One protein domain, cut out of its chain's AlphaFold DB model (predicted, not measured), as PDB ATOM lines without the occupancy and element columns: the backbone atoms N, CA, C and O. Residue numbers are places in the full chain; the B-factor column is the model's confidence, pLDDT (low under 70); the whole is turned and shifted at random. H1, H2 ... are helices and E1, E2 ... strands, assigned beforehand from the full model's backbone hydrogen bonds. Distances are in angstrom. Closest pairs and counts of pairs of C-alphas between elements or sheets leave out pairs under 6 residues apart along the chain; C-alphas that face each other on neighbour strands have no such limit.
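AT A GLANCE: This is residues 565 to 626, 694 to 734 and 830 to 857 of the 906 residues of an uncharacterized protein of Medicago truncatula (UniProt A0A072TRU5). A long, strongly twisted strand hairpin, E1 and E2, with the short strand E3 beside E2, has the small helices H1 and H2 at its side, and the long helix H4 starts next to them and runs on as an arm that sticks out with its residues 720 to 725 and 727 to 731. H3 follows the end of E2, and a tail without named elements, residues 847 to 857, sticks out too. The printed part has 131 residues with four named helices and three named strands, in the order H1 H2 E1 E2 H3 H4 E3; the sheet's order is E1, E2, E3, mixed, and the class is mixed, helices and strands. It is loose, with a radius of gyration of the C-alphas of 18.7 A, and elongated, spanning 68 by 37 by 34 A.

HOW THE PARTS SIT: Start at the hairpin of E1, residues 586 to 596, and E2, residues 599 to 613: they are antiparallel at 156 degrees, with N 588 and O 611 3.0 A apart, within hydrogen-bond range. E2 bends by 70 degrees at residue 602. On its other side look for E3, residues 841 to 843, parallel to E2, with N 607 and O 843 2.8 A apart, within hydrogen-bond range. H2, residues 571 to 581, is on the sheet at the sheet's level, with a height over the sheet of 0.8 A; its closest C-alphas to E1 are those of Leu 575 and Ile 587, 7.3 A apart. H4, residues 704 to 731, only grazes the sheet, with residues 704 to 712. With residues 704 to 709 alone it touches H2, closest at the C-alphas of Leu 571 and Ser 705, 5.3 A apart, at a shallow tilt of 31 degrees, the same way. H1, residues 566 to 569, touches H4 at the C-alphas of Ala 567 and Ser 705, their closest, 5.4 A apart. H3, residues 615 to 623, is not on the sheet, is apart from H2, and is near H4, with 7 pairs of C-alphas within 10 A. In H2 and H4 every O i to N i+4 pair is within hydrogen-bond range, in H3 3 of 5, and H1 is too short for such a pair.

IN THESE COORDINATES: Find C-alpha 566 at (51.137, 82.804, 88.018), where H1 begins. E1 is 31.0 A long and E2 34.3 A; H2 is 15.6 A and H3 13.7 A. H4 runs 40.4 A from C-alpha 704 at (57.323, 75.663, 89.952) to C-alpha 731 at (86.148, 56.634, 68.979).

THE WHOLE: The two C-alphas farthest apart, those of Asp 597 and Gly 733, are 68.3 A apart. Residues 627 to 693 and 735 to 829 are not printed; the C-alphas across these cuts are 21.3 A and 39.6 A apart. Of the links that are printed whole, none is long. The model's pLDDT is under 70 at residues 625 to 626, 694 to 698 and 849 to 857.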
ATOM      1  N   GLU A 565      52.217  82.629  92.239       82.56
ATOM      2  CA  GLU A 565      50.843  82.310  91.863       82.56
ATOM      3  C   GLU A 565      50.711  82.009  90.358       82.56
ATOM      4  O   GLU A 565      50.273  80.912  90.001       82.56
ATOM      5  N   ASP A 566      51.164  82.918  89.489       84.19
ATOM      6  CA  ASP A 566      51.137  82.804  88.018       84.19
ATOM      7  C   ASP A 566      51.914  81.569  87.522       84.19
ATOM      8  O   ASP A 566      51.592  80.952  86.506       84.19
ATOM      9  N   ALA A 567      52.949  81.165  88.264       86.81
ATOM     10  CA  ALA A 567      53.732  79.977  87.951       86.81
ATOM     11  C   ALA A 567      52.958  78.660  88.114       86.81
ATOM     12  O   ALA A 567      53.437  77.636  87.634       86.81
ATOM     13  N   TYR A 568      51.790  78.651  88.769       89.00
ATOM     14  CA  TYR A 568      50.861  77.520  88.684       89.00
ATOM     15  C   TYR A 568      49.959  77.635  87.452       89.00
ATOM     16  O   TYR A 568      49.721  76.620  86.808       89.00
ATOM     17  N   THR A 569      49.510  78.833  87.063       88.00
ATOM     18  CA  THR A 569      48.624  78.996  85.895       88.00
ATOM     19  C   THR A 569      49.339  78.743  84.564       88.00
ATOM     20  O   THR A 569      48.738  78.173  83.660       88.00
ATOM     21  N   GLU A 570      50.633  79.067  84.447       88.31
ATOM     22  CA  GLU A 570      51.451  78.724  83.264       88.31
ATOM     23  C   GLU A 570      51.947  77.262  83.254       88.31
ATOM     24  O   GLU A 570      52.383  76.756  82.214       88.31
ATOM     25  N   LEU A 571      51.893  76.548  84.386       91.56
ATOM     26  CA  LEU A 571      52.433  75.189  84.502       91.56
ATOM     27  C   LEU A 571      51.794  74.185  83.524       91.56
ATOM     28  O   LEU A 571      52.558  73.505  82.837       91.56
ATOM     29  N   PRO A 572      50.457  74.085  83.366       93.25
ATOM     30  CA  PRO A 572      49.855  73.128  82.439       93.25
ATOM     31  C   PRO A 572      50.287  73.343  80.990       93.25
ATOM     32  O   PRO A 572      50.450  72.379  80.248       93.25
ATOM     33  N   ARG A 573      50.526  74.599  80.603       92.00
ATOM     34  CA  ARG A 573      50.951  74.979  79.255       92.00
ATOM     35  C   ARG A 573      52.390  74.538  78.966       92.00
ATOM     36  O   ARG A 573      52.654  73.998  77.895       92.00
ATOM     37  N   TRP A 574      53.294  74.671  79.943       91.75
ATOM     38  CA  TRP A 574      54.632  74.063  79.891       91.75
ATOM     39  C   TRP A 574      54.564  72.534  79.775       91.75
ATOM     40  O   TRP A 574      55.252  71.946  78.943       91.75
ATOM     41  N   LEU A 575      53.731  71.882  80.594       92.62
ATOM     42  CA  LEU A 575      53.588  70.422  80.605       92.62
ATOM     43  C   LEU A 575      53.014  69.897  79.274       92.62
ATOM     44  O   LEU A 575      53.557  68.942  78.713       92.62
ATOM     45  N   LEU A 576      52.003  70.575  78.718       93.44
ATOM     46  CA  LEU A 576      51.461  70.297  77.386       93.44
ATOM     47  C   LEU A 576      52.541  70.449  76.308       93.44
ATOM     48  O   LEU A 576      52.715  69.537  75.504       93.44
ATOM     49  N   ALA A 577      53.331  71.530  76.327       93.44
ATOM     50  CA  ALA A 577      54.435  71.708  75.384       93.44
ATOM     51  C   ALA A 577      55.458  70.557  75.463       93.44
ATOM     52  O   ALA A 577      55.854  70.017  74.427       93.44
ATOM     53  N   PHE A 578      55.846  70.102  76.661       92.75
ATOM     54  CA  PHE A 578      56.741  68.942  76.795       92.75
ATOM     55  C   PHE A 578      56.127  67.649  76.232       92.75
ATOM     56  O   PHE A 578      56.838  66.882  75.586       92.75
ATOM     57  N   GLN A 579      54.822  67.413  76.404       92.56
ATOM     58  CA  GLN A 579      54.138  66.261  75.797       92.56
ATOM     59  C   GLN A 579      53.994  66.379  74.272       92.56
ATOM     60  O   GLN A 579      54.098  65.367  73.578       92.56
ATOM     61  N   THR A 580      53.793  67.589  73.742       93.06
ATOM     62  CA  THR A 580      53.681  67.859  72.300       93.06
ATOM     63  C   THR A 580      55.016  67.686  71.573       93.06
ATOM     64  O   THR A 580      55.056  67.030  70.533       93.06
ATOM     65  N   TYR A 581      56.108  68.254  72.097       92.19
ATOM     66  CA  TYR A 581      57.406  68.277  71.404       92.19
ATOM     67  C   TYR A 581      58.353  67.134  71.804       92.19
ATOM     68  O   TYR A 581      59.253  66.807  71.035       92.19
ATOM     69  N   LEU A 582      58.141  66.481  72.956       90.88
ATOM     70  CA  LEU A 582      58.856  65.263  73.365       90.88
ATOM     71  C   LEU A 582      57.856  64.113  73.616       90.88
ATOM     72  O   LEU A 582      57.659  63.705  74.770       90.88
ATOM     73  N   PRO A 583      57.202  63.588  72.559       92.38
ATOM     74  CA  PRO A 583      56.135  62.595  72.679       92.38
ATOM     75  C   PRO A 583      56.596  61.326  73.408       92.38
ATOM     76  O   PRO A 583      57.649  60.756  73.124       92.38
ATOM     77  N   GLY A 584      55.784  60.872  74.364       90.75
ATOM     78  CA  GLY A 584      56.144  59.798  75.297       90.75
ATOM     79  C   GLY A 584      56.816  60.281  76.590       90.75
ATOM     80  O   GLY A 584      57.179  59.451  77.420       90.75
ATOM     81  N   THR A 585      56.955  61.595  76.791       91.75
ATOM     82  CA  THR A 585      57.226  62.191  78.108       91.75
ATOM     83  C   THR A 585      56.038  61.928  79.033       91.75
ATOM     84  O   THR A 585      54.903  62.282  78.710       91.75
ATOM     85  N   ILE A 586      56.296  61.299  80.179       91.56
ATOM     86  CA  ILE A 586      55.266  60.996  81.178       91.56
ATOM     87  C   ILE A 586      55.119  62.203  82.098       91.56
ATOM     88  O   ILE A 586      56.114  62.726  82.603       91.56
ATOM     89  N   ILE A 587      53.878  62.624  82.324       91.44
ATOM     90  CA  ILE A 587      53.503  63.668  83.276       91.44
ATOM     91  C   ILE A 587      52.237  63.187  83.981       91.44
ATOM     92  O   ILE A 587      51.310  62.729  83.312       91.44
ATOM     93  N   ASP A 588      52.215  63.280  85.305       89.88
ATOM     94  CA  ASP A 588      51.049  63.004  86.143       89.88
ATOM     95  C   ASP A 588      50.921  64.114  87.193       89.88
ATOM     96  O   ASP A 588      51.928  64.593  87.724       89.88
ATOM     97  N   ILE A 589      49.699  64.571  87.455       89.38
ATOM     98  CA  ILE A 589      49.440  65.738  88.301       89.38
ATOM     99  C   ILE A 589      48.269  65.485  89.247       89.38
ATOM    100  O   ILE A 589      47.113  65.356  88.844       89.38
ATOM    101  N   GLU A 590      48.570  65.458  90.545       88.62
ATOM    102  CA  GLU A 590      47.548  65.344  91.575       88.62
ATOM    103  C   GLU A 590      46.993  66.740  91.884       88.62
ATOM    104  O   GLU A 590      47.737  67.686  92.166       88.62
ATOM    105  N   THR A 591      45.668  66.873  91.861       92.25
ATOM    106  CA  THR A 591      44.956  68.115  92.182       92.25
ATOM    107  C   THR A 591      43.764  67.827  93.092       92.25
ATOM    108  O   THR A 591      43.318  66.686  93.217       92.25
ATOM    109  N   VAL A 592      43.247  68.862  93.753       91.38
ATOM    110  CA  VAL A 592      41.988  68.804  94.515       91.38
ATOM    111  C   VAL A 592      41.064  69.951  94.081       91.38
ATOM    112  O   VAL A 592      41.564  70.956  93.574       91.38
ATOM    113  N   PRO A 593      39.731  69.850  94.250       92.56
ATOM    114  CA  PRO A 593      38.811  70.905  93.822       92.56
ATOM    115  C   PRO A 593      39.178  72.268  94.422       92.56
ATOM    116  O   PRO A 593      39.395  72.370  95.632       92.56
ATOM    117  N   PHE A 594      39.238  73.319  93.598       91.31
ATOM    118  CA  PHE A 594      39.501  74.665  94.104       91.31
ATOM    119  C   PHE A 594      38.253  75.202  94.809       91.31
ATOM    120  O   PHE A 594      37.206  75.385  94.183       91.31
ATOM    121  N   ILE A 595      38.360  75.436  96.117       87.56
ATOM    122  CA  ILE A 595      37.271  75.955  96.948       87.56
ATOM    123  C   ILE A 595      37.523  77.433  97.232       87.56
ATOM    124  O   ILE A 595      38.548  77.791  97.813       87.56
ATOM    125  N   LYS A 596      36.555  78.282  96.885       87.12
ATOM    126  CA  LYS A 596      36.528  79.701  97.244       87.12
ATOM    127  C   LYS A 596      35.207  80.028  97.936       87.12
ATOM    128  O   LYS A 596      34.148  79.602  97.487       87.12
ATOM    129  N   ASP A 597      35.278  80.746  99.055       87.44
ATOM    130  CA  ASP A 597      34.121  81.210  99.839       87.44
ATOM    131  C   ASP A 597      33.125  80.089 100.234       87.44
ATOM    132  O   ASP A 597      31.937  80.324 100.434       87.44
ATOM    133  N   GLY A 598      33.626  78.849 100.354       86.50
ATOM    134  CA  GLY A 598      32.852  77.640 100.669       86.50
ATOM    135  C   GLY A 598      32.347  76.837  99.460       86.50
ATOM    136  O   GLY A 598      31.829  75.738  99.649       86.50
ATOM    137  N   TYR A 599      32.531  77.328  98.232       88.94
ATOM    138  CA  TYR A 599      32.029  76.713  96.999       88.94
ATOM    139  C   TYR A 599      33.167  76.220  96.099       88.94
ATOM    140  O   TYR A 599      34.217  76.852  96.003       88.94
ATOM    141  N   VAL A 600      32.951  75.099  95.403       90.75
ATOM    142  CA  VAL A 600      33.871  74.617  94.359       90.75
ATOM    143  C   VAL A 600      33.722  75.492  93.115       90.75
ATOM    144  O   VAL A 600      32.607  75.671  92.622       90.75
ATOM    145  N   VAL A 601      34.832  76.008  92.587       92.19
ATOM    146  CA  VAL A 601      34.850  76.834  91.371       92.19
ATOM    147  C   VAL A 601      35.072  75.940  90.140       92.19
ATOM    148  O   VAL A 601      36.120  75.299  90.048       92.19
ATOM    149  N   PRO A 602      34.136  75.883  89.171       91.38
ATOM    150  CA  PRO A 602      34.341  75.140  87.929       91.38
ATOM    151  C   PRO A 602      35.553  75.654  87.140       91.38
ATOM    152  O   PRO A 602      35.832  76.851  87.131       91.38
ATOM    153  N   GLY A 603      36.263  74.749  86.464       90.62
ATOM    154  CA  GLY A 603      37.438  75.079  85.647       90.62
ATOM    155  C   GLY A 603      38.735  75.334  86.425       90.62
ATOM    156  O   GLY A 603      39.782  75.435  85.791       90.62
ATOM    157  N   LYS A 604      38.705  75.387  87.768       93.12
ATOM    158  CA  LYS A 604      39.900  75.578  88.607       93.12
ATOM    159  C   LYS A 604      40.147  74.400  89.548       93.12
ATOM    160  O   LYS A 604      39.208  73.840  90.117       93.12
ATOM    161  N   ALA A 605      41.414  74.065  89.778       93.56
ATOM    162  CA  ALA A 605      41.812  73.076  90.779       93.56
ATOM    163  C   ALA A 605      43.030  73.543  91.580       93.56
ATOM    164  O   ALA A 605      43.950  74.163  91.050       93.56
ATOM    165  N   THR A 606      43.053  73.226  92.870       91.25
ATOM    166  CA  THR A 606      44.222  73.453  93.718       91.25
ATOM    167  C   THR A 606      45.281  72.405  93.386       91.25
ATOM    168  O   THR A 606      45.015  71.201  93.457       91.25
ATOM    169  N   PHE A 607      46.489  72.857  93.059       89.75
ATOM    170  CA  PHE A 607      47.657  71.997  92.907       89.75
ATOM    171  C   PHE A 607      47.909  71.206  94.194       89.75
ATOM    172  O   PHE A 607      47.949  71.787  95.284       89.75
ATOM    173  N   LYS A 608      48.112  69.890  94.070       85.75
ATOM    174  CA  LYS A 608      48.555  69.042  95.180       85.75
ATOM    175  C   LYS A 608      49.981  68.544  94.953       85.75
ATOM    176  O   LYS A 608      50.801  68.773  95.836       85.75
ATOM    177  N   ARG A 609      50.266  67.879  93.823       84.94
ATOM    178  CA  ARG A 609      51.580  67.274  93.502       84.94
ATOM    179  C   ARG A 609      51.838  67.176  92.001       84.94
ATOM    180  O   ARG A 609      50.887  67.059  91.230       84.94
ATOM    181  N   LEU A 610      53.109  67.107  91.599       84.62
ATOM    182  CA  LEU A 610      53.524  66.842  90.210       84.62
ATOM    183  C   LEU A 610      54.580  65.732  90.121       84.62
ATOM    184  O   LEU A 610      55.579  65.759  90.841       84.62
ATOM    185  N   PHE A 611      54.397  64.823  89.164       86.31
ATOM    186  CA  PHE A 611      55.407  63.882  88.680       86.31
ATOM    187  C   PHE A 611      55.681  64.127  87.189       86.31
ATOM    188  O   PHE A 611      54.756  64.330  86.401       86.31
ATOM    189  N   TRP A 612      56.951  64.075  86.777       89.94
ATOM    190  CA  TRP A 612      57.335  64.112  85.365       89.94
ATOM    191  C   TRP A 612      58.583  63.274  85.085       89.94
ATOM    192  O   TRP A 612      59.470  63.144  85.928       89.94
ATOM    193  N   SER A 613      58.666  62.725  83.873       88.38
ATOM    194  CA  SER A 613      59.861  62.061  83.354       88.38
ATOM    195  C   SER A 613      59.943  62.229  81.837       88.38
ATOM    196  O   SER A 613      59.052  61.803  81.099       88.38
ATOM    197  N   PHE A 614      61.005  62.887  81.364       89.62
ATOM    198  CA  PHE A 614      61.205  63.178  79.942       89.62
ATOM    199  C   PHE A 614      61.502  61.906  79.144       89.62
ATOM    200  O   PHE A 614      62.249  61.041  79.605       89.62
ATOM    201  N   LYS A 615      60.975  61.822  77.918       91.69
ATOM    202  CA  LYS A 615      61.131  60.667  77.018       91.69
ATOM    203  C   LYS A 615      62.582  60.128  76.919       91.69
ATOM    204  O   LYS A 615      62.764  58.954  77.246       91.69
ATOM    205  N   PRO A 616      63.624  60.950  76.645       90.06
ATOM    206  CA  PRO A 616      65.020  60.488  76.642       90.06
ATOM    207  C   PRO A 616      65.501  59.888  77.973       90.06
ATOM    208  O   PRO A 616      66.308  58.962  77.984       90.06
ATOM    209  N   CYS A 617      65.001  60.378  79.115       89.38
ATOM    210  CA  CYS A 617      65.339  59.826  80.428       89.38
ATOM    211  C   CYS A 617      64.695  58.456  80.663       89.38
ATOM    212  O   CYS A 617      65.328  57.597  81.272       89.38
ATOM    213  N   ILE A 618      63.470  58.236  80.173       87.81
ATOM    214  CA  ILE A 618      62.769  56.946  80.273       87.81
ATOM    215  C   ILE A 618      63.510  55.872  79.463       87.81
ATOM    216  O   ILE A 618      63.708  54.761  79.950       87.81
ATOM    217  N   GLU A 619      63.963  56.208  78.254       88.56
ATOM    218  CA  GLU A 619      64.740  55.298  77.402       88.56
ATOM    219  C   GLU A 619      66.157  55.069  77.929       88.56
ATOM    220  O   GLU A 619      66.576  53.922  78.083       88.56
ATOM    221  N   GLY A 620      66.859  56.134  78.324       86.00
ATOM    222  CA  GLY A 620      68.174  56.024  78.954       86.00
ATOM    223  C   GLY A 620      68.160  55.167  80.227       86.00
ATOM    224  O   GLY A 620      69.100  54.412  80.482       86.00
ATOM    225  N   PHE A 621      67.064  55.199  80.996       83.31
ATOM    226  CA  PHE A 621      66.894  54.380  82.198       83.31
ATOM    227  C   PHE A 621      66.854  52.868  81.912       83.31
ATOM    228  O   PHE A 621      67.263  52.091  82.774       83.31
ATOM    229  N   ALA A 622      66.465  52.427  80.710       80.94
ATOM    230  CA  ALA A 622      66.521  51.009  80.333       80.94
ATOM    231  C   ALA A 622      67.963  50.470  80.216       80.94
ATOM    232  O   ALA A 622      68.187  49.268  80.366       80.94
ATOM    233  N   TYR A 623      68.942  51.353  79.988       80.75
ATOM    234  CA  TYR A 623      70.375  51.033  79.973       80.75
ATOM    235  C   TYR A 623      71.077  51.355  81.301       80.75
ATOM    236  O   TYR A 623      72.228  50.957  81.512       80.75
ATOM    237  N   CYS A 624      70.394  52.046  82.216       74.44
ATOM    238  CA  CYS A 624      70.867  52.220  83.580       74.44
ATOM    239  C   CYS A 624      70.874  50.885  84.332       74.44
ATOM    240  O   CYS A 624      70.134  49.943  84.053       74.44
ATOM    241  N   LYS A 625      71.724  50.824  85.355       64.19
ATOM    242  CA  LYS A 625      71.732  49.732  86.328       64.19
ATOM    243  C   LYS A 625      70.350  49.683  87.011       64.19
ATOM    244  O   LYS A 625      69.936  50.724  87.518       64.19
ATOM    245  N   PRO A 626      69.630  48.544  87.056       58.22
ATOM    246  CA  PRO A 626      68.397  48.450  87.832       58.22
ATOM    247  C   PRO A 626      68.691  48.634  89.326       58.22
ATOM    248  O   PRO A 626      69.619  48.026  89.866       58.22
ATOM    249  N   ASN A 694      71.029  68.036  94.114       61.72
ATOM    250  CA  ASN A 694      72.133  68.673  93.397       61.72
ATOM    251  C   ASN A 694      71.715  69.168  92.001       61.72
ATOM    252  O   ASN A 694      72.095  70.278  91.631       61.72
ATOM    253  N   VAL A 695      70.883  68.425  91.260       63.28
ATOM    254  CA  VAL A 695      70.254  68.913  90.013       63.28
ATOM    255  C   VAL A 695      69.303  70.085  90.289       63.28
ATOM    256  O   VAL A 695      69.239  71.022  89.494       63.28
ATOM    257  N   LEU A 696      68.639  70.087  91.448       67.06
ATOM    258  CA  LEU A 696      67.760  71.155  91.940       67.06
ATOM    259  C   LEU A 696      68.499  72.246  92.748       67.06
ATOM    260  O   LEU A 696      67.883  73.193  93.257       67.06
ATOM    261  N   ARG A 697      69.833  72.159  92.866       68.81
ATOM    262  CA  ARG A 697      70.637  73.150  93.594       68.81
ATOM    263  C   ARG A 697      70.530  74.501  92.885       68.81
ATOM    264  O   ARG A 697      70.535  74.591  91.651       68.81
ATOM    265  N   GLY A 698      70.355  75.551  93.683       69.06
ATOM    266  CA  GLY A 698      69.868  76.845  93.214       69.06
ATOM    267  C   GLY A 698      68.350  76.860  93.022       69.06
ATOM    268  O   GLY A 698      67.655  77.523  93.787       69.06
ATOM    269  N   VAL A 699      67.842  76.133  92.017       74.31
ATOM    270  CA  VAL A 699      66.479  76.317  91.464       74.31
ATOM    271  C   VAL A 699      65.328  76.049  92.438       74.31
ATOM    272  O   VAL A 699      64.242  76.555  92.207       74.31
ATOM    273  N   HIS A 700      65.545  75.338  93.546       70.81
ATOM    274  CA  HIS A 700      64.512  75.069  94.563       70.81
ATOM    275  C   HIS A 700      63.870  76.315  95.215       70.81
ATOM    276  O   HIS A 700      62.845  76.177  95.873       70.81
ATOM    277  N   ASN A 701      64.450  77.513  95.052       71.94
ATOM    278  CA  ASN A 701      63.847  78.787  95.484       71.94
ATOM    279  C   ASN A 701      63.209  79.587  94.328       71.94
ATOM    280  O   ASN A 701      62.965  80.782  94.482       71.94
ATOM    281  N   LEU A 702      62.989  78.964  93.168       80.25
ATOM    282  CA  LEU A 702      62.236  79.540  92.053       80.25
ATOM    283  C   LEU A 702      60.809  78.967  92.012       80.25
ATOM    284  O   LEU A 702      60.588  77.863  92.517       80.25
ATOM    285  N   PRO A 703      59.852  79.664  91.374       83.12
ATOM    286  CA  PRO A 703      58.515  79.127  91.139       83.12
ATOM    287  C   PRO A 703      58.503  77.805  90.346       83.12
ATOM    288  O   PRO A 703      59.463  77.453  89.657       83.12
ATOM    289  N   ILE A 704      57.395  77.057  90.429       84.56
ATOM    290  CA  ILE A 704      57.323  75.663  89.952       84.56
ATOM    291  C   ILE A 704      57.566  75.500  88.441       84.56
ATOM    292  O   ILE A 704      58.338  74.625  88.051       84.56
ATOM    293  N   SER A 705      57.008  76.363  87.582       86.69
ATOM    294  CA  SER A 705      57.302  76.341  86.136       86.69
ATOM    295  C   SER A 705      58.799  76.525  85.827       86.69
ATOM    296  O   SER A 705      59.359  75.653  85.157       86.69
ATOM    297  N   PRO A 706      59.493  77.559  86.350       84.44
ATOM    298  CA  PRO A 706      60.954  77.661  86.310       84.44
ATOM    299  C   PRO A 706      61.717  76.422  86.804       84.44
ATOM    300  O   PRO A 706      62.746  76.087  86.216       84.44
ATOM    301  N   ILE A 707      61.244  75.711  87.838       86.00
ATOM    302  CA  ILE A 707      61.870  74.450  88.283       86.00
ATOM    303  C   ILE A 707      61.766  73.381  87.190       86.00
ATOM    304  O   ILE A 707      62.792  72.821  86.792       86.00
ATOM    305  N   VAL A 708      60.566  73.115  86.661       86.38
ATOM    306  CA  VAL A 708      60.365  72.106  85.601       86.38
ATOM    307  C   VAL A 708      61.178  72.474  84.353       86.38
ATOM    308  O   VAL A 708      61.954  71.651  83.859       86.38
ATOM    309  N   GLN A 709      61.104  73.734  83.912       86.38
ATOM    310  CA  GLN A 709      61.891  74.291  82.806       86.38
ATOM    311  C   GLN A 709      63.406  74.107  83.022       86.38
ATOM    312  O   GLN A 709      64.127  73.702  82.106       86.38
ATOM    313  N   ALA A 710      63.911  74.348  84.234       84.25
ATOM    314  CA  ALA A 710      65.322  74.153  84.543       84.25
ATOM    315  C   ALA A 710      65.728  72.671  84.564       84.25
ATOM    316  O   ALA A 710      66.833  72.358  84.119       84.25
ATOM    317  N   THR A 711      64.865  71.749  85.018       85.62
ATOM    318  CA  THR A 711      65.161  70.305  84.907       85.62
ATOM    319  C   THR A 711      65.264  69.861  83.451       85.62
ATOM    320  O   THR A 711      66.182  69.115  83.122       85.62
ATOM    321  N   TYR A 712      64.411  70.382  82.562       88.38
ATOM    322  CA  TYR A 712      64.475  70.104  81.128       88.38
ATOM    323  C   TYR A 712      65.831  70.510  80.519       88.38
ATOM    324  O   TYR A 712      66.530  69.675  79.933       88.38
ATOM    325  N   TYR A 713      66.251  71.769  80.693       87.19
ATOM    326  CA  TYR A 713      67.509  72.246  80.102       87.19
ATOM    327  C   TYR A 713      68.749  71.618  80.753       87.19
ATOM    328  O   TYR A 713      69.699  71.286  80.044       87.19
ATOM    329  N   ARG A 714      68.741  71.378  82.074       85.25
ATOM    330  CA  ARG A 714      69.845  70.686  82.770       85.25
ATOM    331  C   ARG A 714      69.969  69.221  82.337       85.25
ATOM    332  O   ARG A 714      71.089  68.744  82.168       85.25
ATOM    333  N   SER A 715      68.855  68.524  82.094       85.81
ATOM    334  CA  SER A 715      68.878  67.178  81.504       85.81
ATOM    335  C   SER A 715      69.368  67.193  80.055       85.81
ATOM    336  O   SER A 715      70.197  66.360  79.697       85.81
ATOM    337  N   THR A 716      68.946  68.175  79.253       89.19
ATOM    338  CA  THR A 716      69.422  68.363  77.870       89.19
ATOM    339  C   THR A 716      70.945  68.542  77.821       89.19
ATOM    340  O   THR A 716      71.627  67.815  77.098       89.19
ATOM    341  N   GLU A 717      71.505  69.452  78.629       86.75
ATOM    342  CA  GLU A 717      72.960  69.666  78.709       86.75
ATOM    343  C   GLU A 717      73.690  68.393  79.169       86.75
ATOM    344  O   GLU A 717      74.703  68.009  78.579       86.75
ATOM    345  N   LEU A 718      73.162  67.709  80.192       86.31
ATOM    346  CA  LEU A 718      73.736  66.470  80.715       86.31
ATOM    347  C   LEU A 718      73.800  65.373  79.644       86.31
ATOM    348  O   LEU A 718      74.851  64.748  79.497       86.31
ATOM    349  N   PHE A 719      72.719  65.154  78.892       90.00
ATOM    350  CA  PHE A 719      72.656  64.135  77.839       90.00
ATOM    351  C   PHE A 719      73.625  64.453  76.701       90.00
ATOM    352  O   PHE A 719      74.509  63.642  76.416       90.00
ATOM    353  N   VAL A 720      73.558  65.662  76.130       89.56
ATOM    354  CA  VAL A 720      74.467  66.100  75.053       89.56
ATOM    355  C   VAL A 720      75.930  65.955  75.475       89.56
ATOM    356  O   VAL A 720      76.751  65.431  74.716       89.56
ATOM    357  N   LYS A 721      76.264  66.355  76.706       89.81
ATOM    358  CA  LYS A 721      77.614  66.233  77.262       89.81
ATOM    359  C   LYS A 721      78.043  64.777  77.437       89.81
ATOM    360  O   LYS A 721      79.110  64.409  76.953       89.81
ATOM    361  N   ARG A 722      77.246  63.944  78.114       88.38
ATOM    362  CA  ARG A 722      77.622  62.556  78.436       88.38
ATOM    363  C   ARG A 722      77.624  61.641  77.217       88.38
ATOM    364  O   ARG A 722      78.555  60.850  77.081       88.38
ATOM    365  N   GLY A 723      76.658  61.791  76.311       90.81
ATOM    366  CA  GLY A 723      76.643  61.093  75.026       90.81
ATOM    367  C   GLY A 723      77.873  61.444  74.186       90.81
ATOM    368  O   GLY A 723      78.546  60.550  73.674       90.81
ATOM    369  N   SER A 724      78.248  62.729  74.127       92.62
ATOM    370  CA  SER A 724      79.461  63.185  73.426       92.62
ATOM    371  C   SER A 724      80.757  62.694  74.081       92.62
ATOM    372  O   SER A 724      81.654  62.236  73.374       92.62
ATOM    373  N   GLU A 725      80.861  62.746  75.414       91.25
ATOM    374  CA  GLU A 725      81.997  62.197  76.171       91.25
ATOM    375  C   GLU A 725      82.163  60.691  75.891       91.25
ATOM    376  O   GLU A 725      83.249  60.256  75.502       91.25
ATOM    377  N   ALA A 726      81.091  59.899  76.006       90.81
ATOM    378  CA  ALA A 726      81.125  58.458  75.750       90.81
ATOM    379  C   ALA A 726      81.491  58.134  74.290       90.81
ATOM    380  O   ALA A 726      82.414  57.352  74.048       90.81
ATOM    381  N   ARG A 727      80.842  58.798  73.321       94.12
ATOM    382  CA  ARG A 727      81.094  58.645  71.876       94.12
ATOM    383  C   ARG A 727      82.551  58.964  71.517       94.12
ATOM    384  O   ARG A 727      83.176  58.211  70.773       94.12
ATOM    385  N   ALA A 728      83.126  60.028  72.083       94.56
ATOM    386  CA  ALA A 728      84.529  60.393  71.872       94.56
ATOM    387  C   ALA A 728      85.507  59.373  72.485       94.56
ATOM    388  O   ALA A 728      86.516  59.029  71.867       94.56
ATOM    389  N   MET A 729      85.207  58.840  73.674       92.75
ATOM    390  CA  MET A 729      86.028  57.795  74.294       92.75
ATOM    391  C   MET A 729      85.987  56.483  73.493       92.75
ATOM    392  O   MET A 729      87.042  55.888  73.264       92.75
ATOM    393  N   MET A 730      84.815  56.080  72.996       94.94
ATOM    394  CA  MET A 730      84.661  54.924  72.099       94.94
ATOM    395  C   MET A 730      85.433  55.113  70.787       94.94
ATOM    396  O   MET A 730      86.159  54.211  70.376       94.94
ATOM    397  N   ALA A 731      85.370  56.302  70.177       94.56
ATOM    398  CA  ALA A 731      86.148  56.634  68.979       94.56
ATOM    399  C   ALA A 731      87.674  56.579  69.214       94.56
ATOM    400  O   ALA A 731      88.429  56.293  68.289       94.56
ATOM    401  N   SER A 732      88.137  56.784  70.455       95.06
ATOM    402  CA  SER A 732      89.540  56.573  70.856       95.06
ATOM    403  C   SER A 732      89.908  55.108  71.162       95.06
ATOM    404  O   SER A 732      91.006  54.840  71.647       95.06
ATOM    405  N   GLY A 733      89.004  54.154  70.911       94.31
ATOM    406  CA  GLY A 733      89.211  52.722  71.153       94.31
ATOM    407  C   GLY A 733      89.057  52.281  72.614       94.31
ATOM    408  O   GLY A 733      89.418  51.153  72.950       94.31
ATOM    409  N   LYS A 734      88.534  53.137  73.507       92.88
ATOM    410  CA  LYS A 734      88.272  52.752  74.904       92.88
ATOM    411  C   LYS A 734      86.988  51.926  75.002       92.88
ATOM    412  O   LYS A 734      85.959  52.300  74.449       92.88
ATOM    413  N   HIS A 830      59.840  78.462  71.009       88.56
ATOM    414  CA  HIS A 830      59.384  79.623  71.777       88.56
ATOM    415  C   HIS A 830      57.870  79.565  72.075       88.56
ATOM    416  O   HIS A 830      57.094  79.062  71.263       88.56
ATOM    417  N   GLN A 831      57.448  80.132  73.212       85.94
ATOM    418  CA  GLN A 831      56.086  80.001  73.761       85.94
ATOM    419  C   GLN A 831      54.962  80.453  72.814       85.94
ATOM    420  O   GLN A 831      53.826  79.996  72.921       85.94
ATOM    421  N   SER A 832      55.282  81.335  71.866       88.56
ATOM    422  CA  SER A 832      54.383  81.815  70.809       88.56
ATOM    423  C   SER A 832      53.982  80.756  69.773       88.56
ATOM    424  O   SER A 832      53.093  81.020  68.974       88.56
ATOM    425  N   TYR A 833      54.654  79.601  69.742       90.50
ATOM    426  CA  TYR A 833      54.378  78.492  68.816       90.50
ATOM    427  C   TYR A 833      53.679  77.301  69.484       90.50
ATOM    428  O   TYR A 833      53.390  76.312  68.812       90.50
ATOM    429  N   TRP A 834      53.460  77.365  70.800       93.00
ATOM    430  CA  TRP A 834      52.820  76.293  71.560       93.00
ATOM    431  C   TRP A 834      51.315  76.228  71.276       93.00
ATOM    432  O   TRP A 834      50.717  77.267  70.988       93.00
ATOM    433  N   PRO A 835      50.688  75.043  71.397       91.19
ATOM    434  CA  PRO A 835      49.234  74.940  71.369       91.19
ATOM    435  C   PRO A 835      48.590  75.793  72.473       91.19
ATOM    436  O   PRO A 835      49.178  76.025  73.535       91.19
ATOM    437  N   GLU A 836      47.359  76.234  72.221       89.62
ATOM    438  CA  GLU A 836      46.497  76.802  73.258       89.62
ATOM    439  C   GLU A 836      46.172  75.734  74.318       89.62
ATOM    440  O   GLU A 836      46.151  74.537  74.025       89.62
ATOM    441  N   TYR A 837      45.944  76.170  75.558       90.56
ATOM    442  CA  TYR A 837      45.579  75.298  76.673       90.56
ATOM    443  C   TYR A 837      44.152  75.624  77.126       90.56
ATOM    444  O   TYR A 837      43.901  76.711  77.643       90.56
ATOM    445  N   ASP A 838      43.236  74.677  76.938       88.38
ATOM    446  CA  ASP A 838      41.801  74.771  77.252       88.38
ATOM    447  C   ASP A 838      41.396  73.979  78.513       88.38
ATOM    448  O   ASP A 838      40.213  73.848  78.829       88.38
ATOM    449  N   GLY A 839      42.382  73.434  79.233       89.06
ATOM    450  CA  GLY A 839      42.179  72.589  80.406       89.06
ATOM    451  C   GLY A 839      41.964  73.349  81.722       89.06
ATOM    452  O   GLY A 839      41.504  74.486  81.767       89.06
ATOM    453  N   ILE A 840      42.285  72.683  82.834       90.25
ATOM    454  CA  ILE A 840      42.015  73.176  84.190       90.25
ATOM    455  C   ILE A 840      43.069  74.207  84.610       90.25
ATOM    456  O   ILE A 840      44.268  73.927  84.604       90.25
ATOM    457  N   GLU A 841      42.617  75.374  85.065       92.44
ATOM    458  CA  GLU A 841      43.487  76.380  85.673       92.44
ATOM    459  C   GLU A 841      43.973  75.892  87.049       92.44
ATOM    460  O   GLU A 841      43.174  75.630  87.956       92.44
ATOM    461  N   LEU A 842      45.292  75.774  87.219       92.19
ATOM    462  CA  LEU A 842      45.886  75.380  88.494       92.19
ATOM    463  C   LEU A 842      46.072  76.588  89.410       92.19
ATOM    464  O   LEU A 842      46.710  77.574  89.051       92.19
ATOM    465  N   CYS A 843      45.584  76.465  90.639       89.44
ATOM    466  CA  CYS A 843      45.787  77.435  91.707       89.44
ATOM    467  C   CYS A 843      46.741  76.884  92.777       89.44
ATOM    468  O   CYS A 843      46.733  75.691  93.086       89.44
ATOM    469  N   HIS A 844      47.527  77.763  93.400       84.50
ATOM    470  CA  HIS A 844      48.352  77.405  94.556       84.50
ATOM    471  C   HIS A 844      47.487  77.004  95.768       84.50
ATOM    472  O   HIS A 844      46.383  77.521  95.957       84.50
ATOM    473  N   ASN A 845      48.001  76.132  96.641       81.25
ATOM    474  CA  ASN A 845      47.354  75.860  97.925       81.25
ATOM    475  C   ASN A 845      47.634  77.008  98.911       81.25
ATOM    476  O   ASN A 845      48.732  77.116  99.459       81.25
ATOM    477  N   SER A 846      46.629  77.851  99.155       74.88
ATOM    478  CA  SER A 846      46.725  79.019 100.042       74.88
ATOM    479  C   SER A 846      47.066  78.673 101.497       74.88
ATOM    480  O   SER A 846      47.693  79.483 102.173       74.88
ATOM    481  N   ILE A 847      46.729  77.466 101.970       70.88
ATOM    482  CA  ILE A 847      47.033  76.992 103.332       70.88
ATOM    483  C   ILE A 847      48.524  76.629 103.473       70.88
ATOM    484  O   ILE A 847      49.084  76.706 104.561       70.88
ATOM    485  N   MET A 848      49.188  76.267 102.369       71.75
ATOM    486  CA  MET A 848      50.621  75.937 102.333       71.75
ATOM    487  C   MET A 848      51.509  77.150 102.001       71.75
ATOM    488  O   MET A 848      52.730  77.016 101.883       71.75
ATOM    489  N   ARG A 849      50.919  78.345 101.861       67.31
ATOM    490  CA  ARG A 849      51.652  79.603 101.684       67.31
ATOM    491  C   ARG A 849      52.460  79.896 102.953       67.31
ATOM    492  O   ARG A 849      51.901  79.982 104.042       67.31
ATOM    493  N   ARG A 850      53.781  80.059 102.816       63.28
ATOM    494  CA  ARG A 850      54.648  80.496 103.927       63.28
ATOM    495  C   ARG A 850      54.267  81.919 104.358       63.28
ATOM    496  O   ARG A 850      53.817  82.704 103.524       63.28
ATOM    497  N   ASP A 851      54.465  82.240 105.637       55.94
ATOM    498  CA  ASP A 851      54.237  83.593 106.165       55.94
ATOM    499  C   ASP A 851      55.050  84.620 105.342       55.94
ATOM    500  O   ASP A 851      56.247  84.402 105.132       55.94
ATOM    501  N   PRO A 852      54.435  85.708 104.834       52.78
ATOM    502  CA  PRO A 852      55.146  86.739 104.080       52.78
ATOM    503  C   PRO A 852      56.137  87.565 104.920       52.78
ATOM    504  O   PRO A 852      56.890  88.356 104.349       52.78
ATOM    505  N   LYS A 853      56.148  87.439 106.255       46.03
ATOM    506  CA  LYS A 853      57.016  88.234 107.134       46.03
ATOM    507  C   LYS A 853      58.418  87.639 107.282       46.03
ATOM    508  O   LYS A 853      58.629  86.630 107.950       46.03
ATOM    509  N   GLY A 854      59.397  88.370 106.747       50.75
ATOM    510  CA  GLY A 854      60.827  88.101 106.909       50.75
ATOM    511  C   GLY A 854      61.386  87.067 105.927       50.75
ATOM    512  O   GLY A 854      60.696  86.564 105.044       50.75
ATOM    513  N   ARG A 855      62.679  86.754 106.070       51.03
ATOM    514  CA  ARG A 855      63.344  85.698 105.291       51.03
ATOM    515  C   ARG A 855      62.860  84.324 105.783       51.03
ATOM    516  O   ARG A 855      63.133  83.993 106.937       51.03
ATOM    517  N   PRO A 856      62.250  83.477 104.928       53.06
ATOM    518  CA  PRO A 856      62.007  82.083 105.272       53.06
ATOM    519  C   PRO A 856      63.328  81.400 105.628       53.06
ATOM    520  O   PRO A 856      64.323  81.567 104.915       53.06
ATOM    521  N   GLN A 857      63.345  80.613 106.707       47.41
ATOM    522  CA  GLN A 857      64.525  79.826 107.050       47.41
ATOM    523  C   GLN A 857      64.890  78.918 105.868       47.41
ATOM    524  O   GLN A 857      64.076  78.130 105.389       47.41
TER     525      GLN A 857